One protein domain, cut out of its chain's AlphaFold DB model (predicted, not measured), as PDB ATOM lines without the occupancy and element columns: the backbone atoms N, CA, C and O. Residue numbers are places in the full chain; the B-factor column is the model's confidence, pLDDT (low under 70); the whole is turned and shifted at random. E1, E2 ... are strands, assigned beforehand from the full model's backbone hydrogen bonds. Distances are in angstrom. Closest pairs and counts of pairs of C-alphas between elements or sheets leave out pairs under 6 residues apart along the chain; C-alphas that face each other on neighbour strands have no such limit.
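Overview. This is residues 3 to 72 of the 72 residues of the protein "BACON domain-containing protein" of Bacteroides caccae (UniProt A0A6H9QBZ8). A long, thin rod is built of three separate strand hairpins: the long hairpin E3 and E4 makes one half, with the small hairpin E1 and E2 alongside part of it, and the hairpin E5 and E6 continues the rod beyond the end of E4. The printed part has 70 residues with six named strands, E1 to E6 in chain order, and no named helix; the class is all strand. Each hairpin is an antiparallel sheet of two strands. The whole is extended, with a radius of gyration of the C-alphas of 20.0 A and spans of 68 by 16 by 16 A.

Along the chain. E3, residues 31 to 39, is 27.3 A long and begins at C-alpha 31 (123.957, 148.817, 89.231). E4, residues 42 to 50, is 26.3 A long. E1, residues 6 to 9, begins at C-alpha 6 (128.808, 138.637, 88.613) and is 10.1 A long; E2, residues 20 to 23, is 10.3 A long. E5, residues 55 to 60, is 16.1 A long, and E6, residues 66 to 71, is 15.8 A long, ending at C-alpha 71 (118.267, 155.080, 104.124).

Arrangement. E3 and E4 are antiparallel at 161 degrees, with N 37 and O 44 2.8 A apart, within hydrogen-bond range. E1 and E3 are near each other, with 5 pairs of C-alphas within 10 A. E1 and E2 are antiparallel at 163 degrees, with N 7 and O 22 at 2.8 A. E2 and E4 are only just apart, at 8.4 A. E5 and E6 are antiparallel at 156 degrees, with N 57 and O 69 at 2.9 A. E5 is apart from E4, and E6 is apart from E4 too.

Size, cuts and confidence. The two C-alphas farthest apart, those of Gly 40 and Gly 63, are 68.2 A apart. The printed part has no cut, and no link is long. The mean pLDDT of the printed part is 95.6, and no printed residue is under 70.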
ATOM      1  N   LYS A   3     131.953 138.475  84.948       95.19
ATOM      2  CA  LYS A   3     131.504 139.664  84.216       95.19
ATOM      3  C   LYS A   3     131.043 140.698  85.230       95.19
ATOM      4  O   LYS A   3     130.132 140.431  86.005       95.19
ATOM      5  N   ASP A   4     131.661 141.872  85.217       97.06
ATOM      6  CA  ASP A   4     131.392 142.955  86.168       97.06
ATOM      7  C   ASP A   4     131.424 142.443  87.622       97.06
ATOM      8  O   ASP A   4     132.424 141.881  88.070       97.06
ATOM      9  N   PHE A   5     130.314 142.580  88.345       98.00
ATOM     10  CA  PHE A   5     130.136 142.111  89.715       98.00
ATOM     11  C   PHE A   5     129.554 140.691  89.800       98.00
ATOM     12  O   PHE A   5     129.229 140.240  90.891       98.00
ATOM     13  N   ILE A   6     129.430 139.964  88.686       98.44
ATOM     14  CA  ILE A   6     128.808 138.637  88.613       98.44
ATOM     15  C   ILE A   6     129.844 137.557  88.300       98.44
ATOM     16  O   ILE A   6     130.610 137.660  87.343       98.44
ATOM     17  N   THR A   7     129.842 136.485  89.088       98.19
ATOM     18  CA  THR A   7     130.559 135.236  88.808       98.19
ATOM     19  C   THR A   7     129.543 134.146  88.479       98.19
ATOM     20  O   THR A   7     128.657 133.877  89.286       98.19
ATOM     21  N   ALA A   8     129.686 133.509  87.318       97.12
ATOM     22  CA  ALA A   8     128.873 132.379  86.881       97.12
ATOM     23  C   ALA A   8     129.735 131.116  86.711       97.12
ATOM     24  O   ALA A   8     130.792 131.170  86.063       97.12
ATOM     25  N   THR A   9     129.299 129.994  87.294       97.00
ATOM     26  CA  THR A   9     130.006 128.703  87.240       97.00
ATOM     27  C   THR A   9     129.057 127.510  87.026       97.00
ATOM     28  O   THR A   9     128.015 127.431  87.681       97.00
ATOM     29  N   PRO A  10     129.424 126.541  86.167       96.31
ATOM     30  CA  PRO A  10     130.549 126.585  85.227       96.31
ATOM     31  C   PRO A  10     130.303 127.615  84.103       96.31
ATOM     32  O   PRO A  10     129.185 128.093  83.931       96.31
ATOM     33  N   ASP A  11     131.341 128.013  83.364       94.62
ATOM     34  CA  ASP A  11     131.197 128.905  82.194       94.62
ATOM     35  C   ASP A  11     130.955 128.194  80.875       94.62
ATOM     36  O   ASP A  11     130.521 128.818  79.909       94.62
ATOM     37  N   THR A  12     131.222 126.901  80.846       94.56
ATOM     38  CA  THR A  12     130.937 126.025  79.723       94.56
ATOM     39  C   THR A  12     130.310 124.743  80.248       94.56
ATOM     40  O   THR A  12     130.425 124.399  81.425       94.56
ATOM     41  N   GLY A  13     129.591 124.046  79.381       94.38
ATOM     42  CA  GLY A  13     128.889 122.826  79.739       94.38
ATOM     43  C   GLY A  13     128.196 122.225  78.528       94.38
ATOM     44  O   GLY A  13     128.189 122.802  77.441       94.38
ATOM     45  N   SER A  14     127.608 121.054  78.727       94.50
ATOM     46  CA  SER A  14     126.890 120.317  77.694       94.50
ATOM     47  C   SER A  14     125.683 119.610  78.290       94.50
ATOM     48  O   SER A  14     125.733 119.171  79.438       94.50
ATOM     49  N   GLY A  15     124.634 119.436  77.488       92.50
ATOM     50  CA  GLY A  15     123.397 118.804  77.938       92.50
ATOM     51  C   GLY A  15     122.659 119.644  78.980       92.50
ATOM     52  O   GLY A  15     122.751 120.872  78.989       92.50
ATOM     53  N   ASN A  16     121.911 118.971  79.851       92.62
ATOM     54  CA  ASN A  16     121.184 119.624  80.934       92.62
ATOM     55  C   ASN A  16     122.138 119.923  82.093       92.62
ATOM     56  O   ASN A  16     122.853 119.036  82.556       92.62
ATOM     57  N   GLY A  17     122.117 121.155  82.594       91.62
ATOM     58  CA  GLY A  17     122.971 121.566  83.699       91.62
ATOM     59  C   GLY A  17     122.468 122.826  84.386       91.62
ATOM     60  O   GLY A  17     121.603 123.536  83.874       91.62
ATOM     61  N   THR A  18     123.044 123.098  85.552       94.81
ATOM     62  CA  THR A  18     122.759 124.291  86.353       94.81
ATOM     63  C   THR A  18     123.959 125.223  86.309       94.81
ATOM     64  O   THR A  18     125.089 124.791  86.532       94.81
ATOM     65  N   VAL A  19     123.708 126.509  86.068       95.00
ATOM     66  CA  VAL A  19     124.713 127.570  86.206       95.00
ATOM     67  C   VAL A  19     124.456 128.294  87.521       95.00
ATOM     68  O   VAL A  19     123.398 128.890  87.713       95.00
ATOM     69  N   ASN A  20     125.424 128.250  88.431       96.62
ATOM     70  CA  ASN A  20     125.382 129.015  89.669       96.62
ATOM     71  C   ASN A  20     125.846 130.441  89.394       96.62
ATOM     72  O   ASN A  20     126.908 130.641  88.806       96.62
ATOM     73  N   VAL A  21     125.069 131.427  89.839       96.69
ATOM     74  CA  VAL A  21     125.353 132.851  89.638       96.69
ATOM     75  C   VAL A  21     125.498 133.525  90.997       96.69
ATOM     76  O   VAL A  21     124.615 133.428  91.844       96.69
ATOM     77  N   LYS A  22     126.615 134.220  91.205       97.75
ATOM     78  CA  LYS A  22     126.914 134.976  92.423       97.75
ATOM     79  C   LYS A  22     127.205 136.429  92.077       97.75
ATOM     80  O   LYS A  22     128.075 136.692  91.252       97.75
ATOM     81  N   ALA A  23     126.534 137.352  92.756       98.12
ATOM     82  CA  ALA A  23     126.865 138.770  92.724       98.12
ATOM     83  C   ALA A  23     127.803 139.142  93.881       98.12
ATOM     84  O   ALA A  23     127.613 138.694  95.015       98.12
ATOM     85  N   ASP A  24     128.788 139.991  93.612       98.44
ATOM     86  CA  ASP A  24     129.556 140.665  94.652       98.44
ATOM     87  C   ASP A  24     128.647 141.658  95.390       98.44
ATOM     88  O   ASP A  24     127.663 142.168  94.841       98.44
ATOM     89  N   LYS A  25     128.978 141.963  96.648       97.44
ATOM     90  CA  LYS A  25     128.239 142.965  97.426       97.44
ATOM     91  C   LYS A  25     128.304 144.323  96.720       97.44
ATOM     92  O   LYS A  25     129.358 144.709  96.214       97.44
ATOM     93  N   ASN A  26     127.180 145.039  96.671       97.19
ATOM     94  CA  ASN A  26     127.170 146.435  96.250       97.19
ATOM     95  C   ASN A  26     127.398 147.338  97.465       97.19
ATOM     96  O   ASN A  26     126.739 147.165  98.488       97.19
ATOM     97  N   THR A  27     128.342 148.268  97.358       95.56
ATOM     98  CA  THR A  27     128.639 149.291  98.379       95.56
ATOM     99  C   THR A  27     128.453 150.711  97.839       95.56
ATOM    100  O   THR A  27     128.781 151.667  98.533       95.56
ATOM    101  N   GLY A  28     127.986 150.855  96.594       94.69
ATOM    102  CA  GLY A  28     127.731 152.135  95.935       94.69
ATOM    103  C   GLY A  28     126.282 152.252  95.461       94.69
ATOM    104  O   GLY A  28     125.390 151.613  96.014       94.69
ATOM    105  N   GLY A  29     126.046 153.059  94.426       96.12
ATOM    106  CA  GLY A  29     124.717 153.224  93.824       96.12
ATOM    107  C   GLY A  29     124.204 151.969  93.106       96.12
ATOM    108  O   GLY A  29     124.961 151.020  92.883       96.12
ATOM    109  N   SER A  30     122.918 151.967  92.737       97.56
ATOM    110  CA  SER A  30     122.295 150.862  91.999       97.56
ATOM    111  C   SER A  30     123.059 150.567  90.712       97.56
ATOM    112  O   SER A  30     123.533 151.474  90.024       97.56
ATOM    113  N   ARG A  31     123.189 149.281  90.387       98.31
ATOM    114  CA  ARG A  31     123.957 148.817  89.231       98.31
ATOM    115  C   ARG A  31     123.264 147.659  88.540       98.31
ATOM    116  O   ARG A  31     122.614 146.836  89.181       98.31
ATOM    117  N   SER A  32     123.469 147.567  87.234       98.31
ATOM    118  CA  SER A  32     122.881 146.516  86.411       98.31
ATOM    119  C   SER A  32     123.900 145.962  85.430       98.31
ATOM    120  O   SER A  32     124.838 146.646  85.026       98.31
ATOM    121  N   THR A  33     123.708 144.708  85.051       98.19
ATOM    122  CA  THR A  33     124.477 144.029  84.010       98.19
ATOM    123  C   THR A  33     123.614 142.954  83.354       98.19
ATOM    124  O   THR A  33     122.429 142.812  83.658       98.19
ATOM    125  N   PHE A  34     124.193 142.190  82.442       97.12
ATOM    126  CA  PHE A  34     123.586 140.999  81.885       97.12
ATOM    127  C   PHE A  34     124.637 139.904  81.732       97.12
ATOM    128  O   PHE A  34     125.821 140.169  81.512       97.12
ATOM    129  N   ILE A  35     124.180 138.658  81.810       96.44
ATOM    130  CA  ILE A  35     124.952 137.505  81.353       96.44
ATOM    131  C   ILE A  35     124.299 136.932  80.101       96.44
ATOM    132  O   ILE A  35     123.074 136.926  79.972       96.44
ATOM    133  N   THR A  36     125.121 136.442  79.182       95.81
ATOM    134  CA  THR A  36     124.664 135.796  77.953       95.81
ATOM    135  C   THR A  36     125.087 134.336  77.975       95.81
ATOM    136  O   THR A  36     126.248 134.028  78.232       95.81
ATOM    137  N   ILE A  37     124.133 133.444  77.718       94.56
ATOM    138  CA  ILE A  37     124.336 131.999  77.637       94.56
ATOM    139  C   ILE A  37     124.008 131.567  76.211       94.56
ATOM    140  O   ILE A  37     122.916 131.839  75.707       94.56
ATOM    141  N   THR A  38     124.954 130.887  75.572       94.75
ATOM    142  CA  THR A  38     124.821 130.378  74.204       94.75
ATOM    143  C   THR A  38     125.016 128.868  74.173       94.75
ATOM    144  O   THR A  38     125.965 128.363  74.767       94.75
ATOM    145  N   GLY A  39     124.159 128.149  73.452       94.44
ATOM    146  CA  GLY A  39     124.268 126.698  73.289       94.44
ATOM    147  C   GLY A  39     123.178 126.143  72.375       94.44
ATOM    148  O   GLY A  39     122.069 126.670  72.343       94.44
ATOM    149  N   GLY A  40     123.498 125.109  71.586       92.69
ATOM    150  CA  GLY A  40     122.534 124.480  70.669       92.69
ATOM    151  C   GLY A  40     121.927 125.438  69.632       92.69
ATOM    152  O   GLY A  40     120.777 125.266  69.248       92.69
ATOM    153  N   GLY A  41     122.662 126.486  69.234       95.94
ATOM    154  CA  GLY A  41     122.175 127.533  68.324       95.94
ATOM    155  C   GLY A  41     121.264 128.585  68.970       95.94
ATOM    156  O   GLY A  41     120.822 129.508  68.292       95.94
ATOM    157  N   VAL A  42     120.998 128.491  70.277       95.19
ATOM    158  CA  VAL A  42     120.170 129.446  71.023       95.19
ATOM    159  C   VAL A  42     121.053 130.404  71.817       95.19
ATOM    160  O   VAL A  42     122.067 130.005  72.386       95.19
ATOM    161  N   THR A  43     120.626 131.665  71.891       96.81
ATOM    162  CA  THR A  43     121.209 132.690  72.765       96.81
ATOM    163  C   THR A  43     120.156 133.172  73.758       96.81
ATOM    164  O   THR A  43     119.039 133.516  73.371       96.81
ATOM    165  N   ARG A  44     120.501 133.205  75.045       96.19
ATOM    166  CA  ARG A  44     119.675 133.772  76.117       96.19
ATOM    167  C   ARG A  44     120.466 134.852  76.839       96.19
ATOM    168  O   ARG A  44     121.593 134.608  77.258       96.19
ATOM    169  N   THR A  45     119.857 136.018  77.014       96.88
ATOM    170  CA  THR A  45     120.427 137.129  77.782       96.88
ATOM    171  C   THR A  45     119.598 137.330  79.037       96.88
ATOM    172  O   THR A  45     118.381 137.484  78.956       96.88
ATOM    173  N   ILE A  46     120.252 137.279  80.193       95.94
ATOM    174  CA  ILE A  46     119.614 137.339  81.505       95.94
ATOM    175  C   ILE A  46     120.008 138.686  82.118       95.94
ATOM    176  O   ILE A  46     121.188 138.868  82.440       95.94
ATOM    177  N   PRO A  47     119.068 139.641  82.239       97.44
ATOM    178  CA  PRO A  47     119.332 140.911  82.897       97.44
ATOM    179  C   PRO A  47     119.467 140.701  84.408       97.44
ATOM    180  O   PRO A  47     118.759 139.887  85.003       97.44
ATOM    181  N   ILE A  48     120.377 141.444  85.027       97.81
ATOM    182  CA  ILE A  48     120.629 141.420  86.465       97.81
ATOM    183  C   ILE A  48     120.647 142.862  86.958       97.81
ATOM    184  O   ILE A  48     121.437 143.672  86.474       97.81
ATOM    185  N   SER A  49     119.811 143.162  87.945       97.94
ATOM    186  CA  SER A  49     119.817 144.423  88.684       97.94
ATOM    187  C   SER A  49     120.201 144.166  90.137       97.94
ATOM    188  O   SER A  49     119.791 143.175  90.743       97.94
ATOM    189  N   GLN A  50     121.017 145.054  90.693       98.25
ATOM    190  CA  GLN A  50     121.383 145.049  92.099       98.25
ATOM    191  C   GLN A  50     121.173 146.451  92.663       98.25
ATOM    192  O   GLN A  50     121.746 147.423  92.163       98.25
ATOM    193  N   GLU A  51     120.360 146.529  93.712       97.25
ATOM    194  CA  GLU A  51     120.044 147.786  94.384       97.25
ATOM    195  C   GLU A  51     121.286 148.471  94.954       97.25
ATOM    196  O   GLU A  51     122.338 147.848  95.164       97.25
ATOM    197  N   ALA A  52     121.156 149.777  95.183       96.69
ATOM    198  CA  ALA A  52     122.150 150.568  95.881       96.69
ATOM    199  C   ALA A  52     122.415 150.004  97.281       96.69
ATOM    200  O   ALA A  52     121.577 149.343  97.898       96.69
ATOM    201  N   ALA A  53     123.608 150.279  97.791       96.50
ATOM    202  CA  ALA A  53     123.890 150.049  99.192       96.50
ATOM    203  C   ALA A  53     123.086 151.031 100.059       96.50
ATOM    204  O   ALA A  53     122.950 152.197  99.675       96.50
ATOM    205  N   PRO A  54     122.620 150.598 101.243       95.06
ATOM    206  CA  PRO A  54     122.044 151.510 102.216       95.06
ATOM    207  C   PRO A  54     123.046 152.604 102.589       95.06
ATOM    208  O   PRO A  54     124.250 152.347 102.685       95.06
ATOM    209  N   ILE A  55     122.543 153.812 102.826       94.38
ATOM    210  CA  ILE A  55     123.348 154.950 103.263       94.38
ATOM    211  C   ILE A  55     123.054 155.215 104.733       94.38
ATOM    212  O   ILE A  55     121.930 155.558 105.100       94.38
ATOM    213  N   ASP A  56     124.084 155.108 105.565       93.94
ATOM    214  CA  ASP A  56     124.009 155.517 106.961       93.94
ATOM    215  C   ASP A  56     124.245 157.025 107.068       93.94
ATOM    216  O   ASP A  56     125.266 157.548 106.614       93.94
ATOM    217  N   ILE A  57     123.297 157.733 107.680       94.81
ATOM    218  CA  ILE A  57     123.357 159.181 107.874       94.81
ATOM    219  C   ILE A  57     123.283 159.557 109.350       94.81
ATOM    220  O   ILE A  57     122.665 158.884 110.182       94.81
ATOM    221  N   ILE A  58     123.902 160.695 109.656       96.00
ATOM    222  CA  ILE A  58     123.794 161.369 110.943       96.00
ATOM    223  C   ILE A  58     123.159 162.732 110.700       96.00
ATOM    224  O   ILE A  58     123.695 163.546 109.950       96.00
ATOM    225  N   VAL A  59     122.034 162.990 111.360       94.38
ATOM    226  CA  VAL A  59     121.373 164.297 111.358       94.38
ATOM    227  C   VAL A  59     121.633 164.974 112.697       94.38
ATOM    228  O   VAL A  59     121.383 164.380 113.748       94.38
ATOM    229  N   VAL A  60     122.121 166.217 112.653       95.38
ATOM    230  CA  VAL A  60     122.340 167.053 113.840       95.38
ATOM    231  C   VAL A  60     121.336 168.199 113.832       95.38
ATOM    232  O   VAL A  60     121.335 169.033 112.929       95.38
ATOM    233  N   GLY A  61     120.461 168.226 114.835       94.88
ATOM    234  CA  GLY A  61     119.506 169.318 115.017       94.88
ATOM    235  C   GLY A  61     120.153 170.546 115.661       94.88
ATOM    236  O   GLY A  61     121.146 170.428 116.373       94.88
ATOM    237  N   ALA A  62     119.541 171.723 115.495       92.62
ATOM    238  CA  ALA A  62     120.024 172.981 116.085       92.62
ATOM    239  C   ALA A  62     120.168 172.937 117.624       92.62
ATOM    240  O   ALA A  62     120.969 173.673 118.189       92.62
ATOM    241  N   GLY A  63     119.424 172.051 118.297       95.00
ATOM    242  CA  GLY A  63     119.545 171.785 119.735       95.00
ATOM    243  C   GLY A  63     120.611 170.752 120.126       95.00
ATOM    244  O   GLY A  63     120.619 170.313 121.268       95.00
ATOM    245  N   GLY A  64     121.461 170.301 119.197       93.50
ATOM    246  CA  GLY A  64     122.512 169.304 119.457       93.50
ATOM    247  C   GLY A  64     122.040 167.845 119.471       93.50
ATOM    248  O   GLY A  64     122.838 166.948 119.731       93.50
ATOM    249  N   ASN A  65     120.765 167.583 119.168       95.12
ATOM    250  CA  ASN A  65     120.241 166.220 119.048       95.12
ATOM    251  C   ASN A  65     120.899 165.490 117.874       95.12
ATOM    252  O   ASN A  65     120.988 166.044 116.777       95.12
ATOM    253  N   ILE A  66     121.290 164.235 118.095       95.94
ATOM    254  CA  ILE A  66     121.905 163.371 117.085       95.94
ATOM    255  C   ILE A  66     120.937 162.241 116.751       95.94
ATOM    256  O   ILE A  66     120.598 161.435 117.617       95.94
ATOM    257  N   ILE A  67     120.540 162.155 115.484       95.06
ATOM    258  CA  ILE A  67     119.764 161.033 114.952       95.06
ATOM    259  C   ILE A  67     120.667 160.247 114.011       95.06
ATOM    260  O   ILE A  67     121.198 160.800 113.049       95.06
ATOM    261  N   LYS A  68     120.830 158.954 114.290       96.38
ATOM    262  CA  LYS A  68     121.474 157.999 113.387       96.38
ATOM    263  C   LYS A  68     120.378 157.213 112.690       96.38
ATOM    264  O   LYS A  68     119.514 156.663 113.370       96.38
ATOM    265  N   THR A  69     120.393 157.183 111.367       94.88
ATOM    266  CA  THR A  69     119.415 156.412 110.595       94.88
ATOM    267  C   THR A  69     120.035 155.892 109.307       94.88
ATOM    268  O   THR A  69     121.034 156.432 108.833       94.88
ATOM    269  N   THR A  70     119.434 154.848 108.754       94.81
ATOM    270  CA  THR A  70     119.848 154.221 107.499       94.81
ATOM    271  C   THR A  70     118.758 154.467 106.464       94.81
ATOM    272  O   THR A  70     117.581 154.225 106.731       94.81
ATOM    273  N   ILE A  71     119.147 154.953 105.287       88.38
ATOM    274  CA  ILE A  71     118.267 155.080 104.124       88.38
ATOM    275  C   ILE A  71     118.542 153.890 103.206       88.38
ATOM    276  O   ILE A  71     119.680 153.691 102.777       88.38
ATOM    277  N   THR A  72     117.503 153.106 102.939       83.00
ATOM    278  CA  THR A  72     117.486 151.963 102.011       83.00
ATOM    279  C   THR A  72     116.603 152.258 100.821       83.00
ATOM    280  O   THR A  72     115.483 152.759 101.072       83.00
TER     281      THR A  72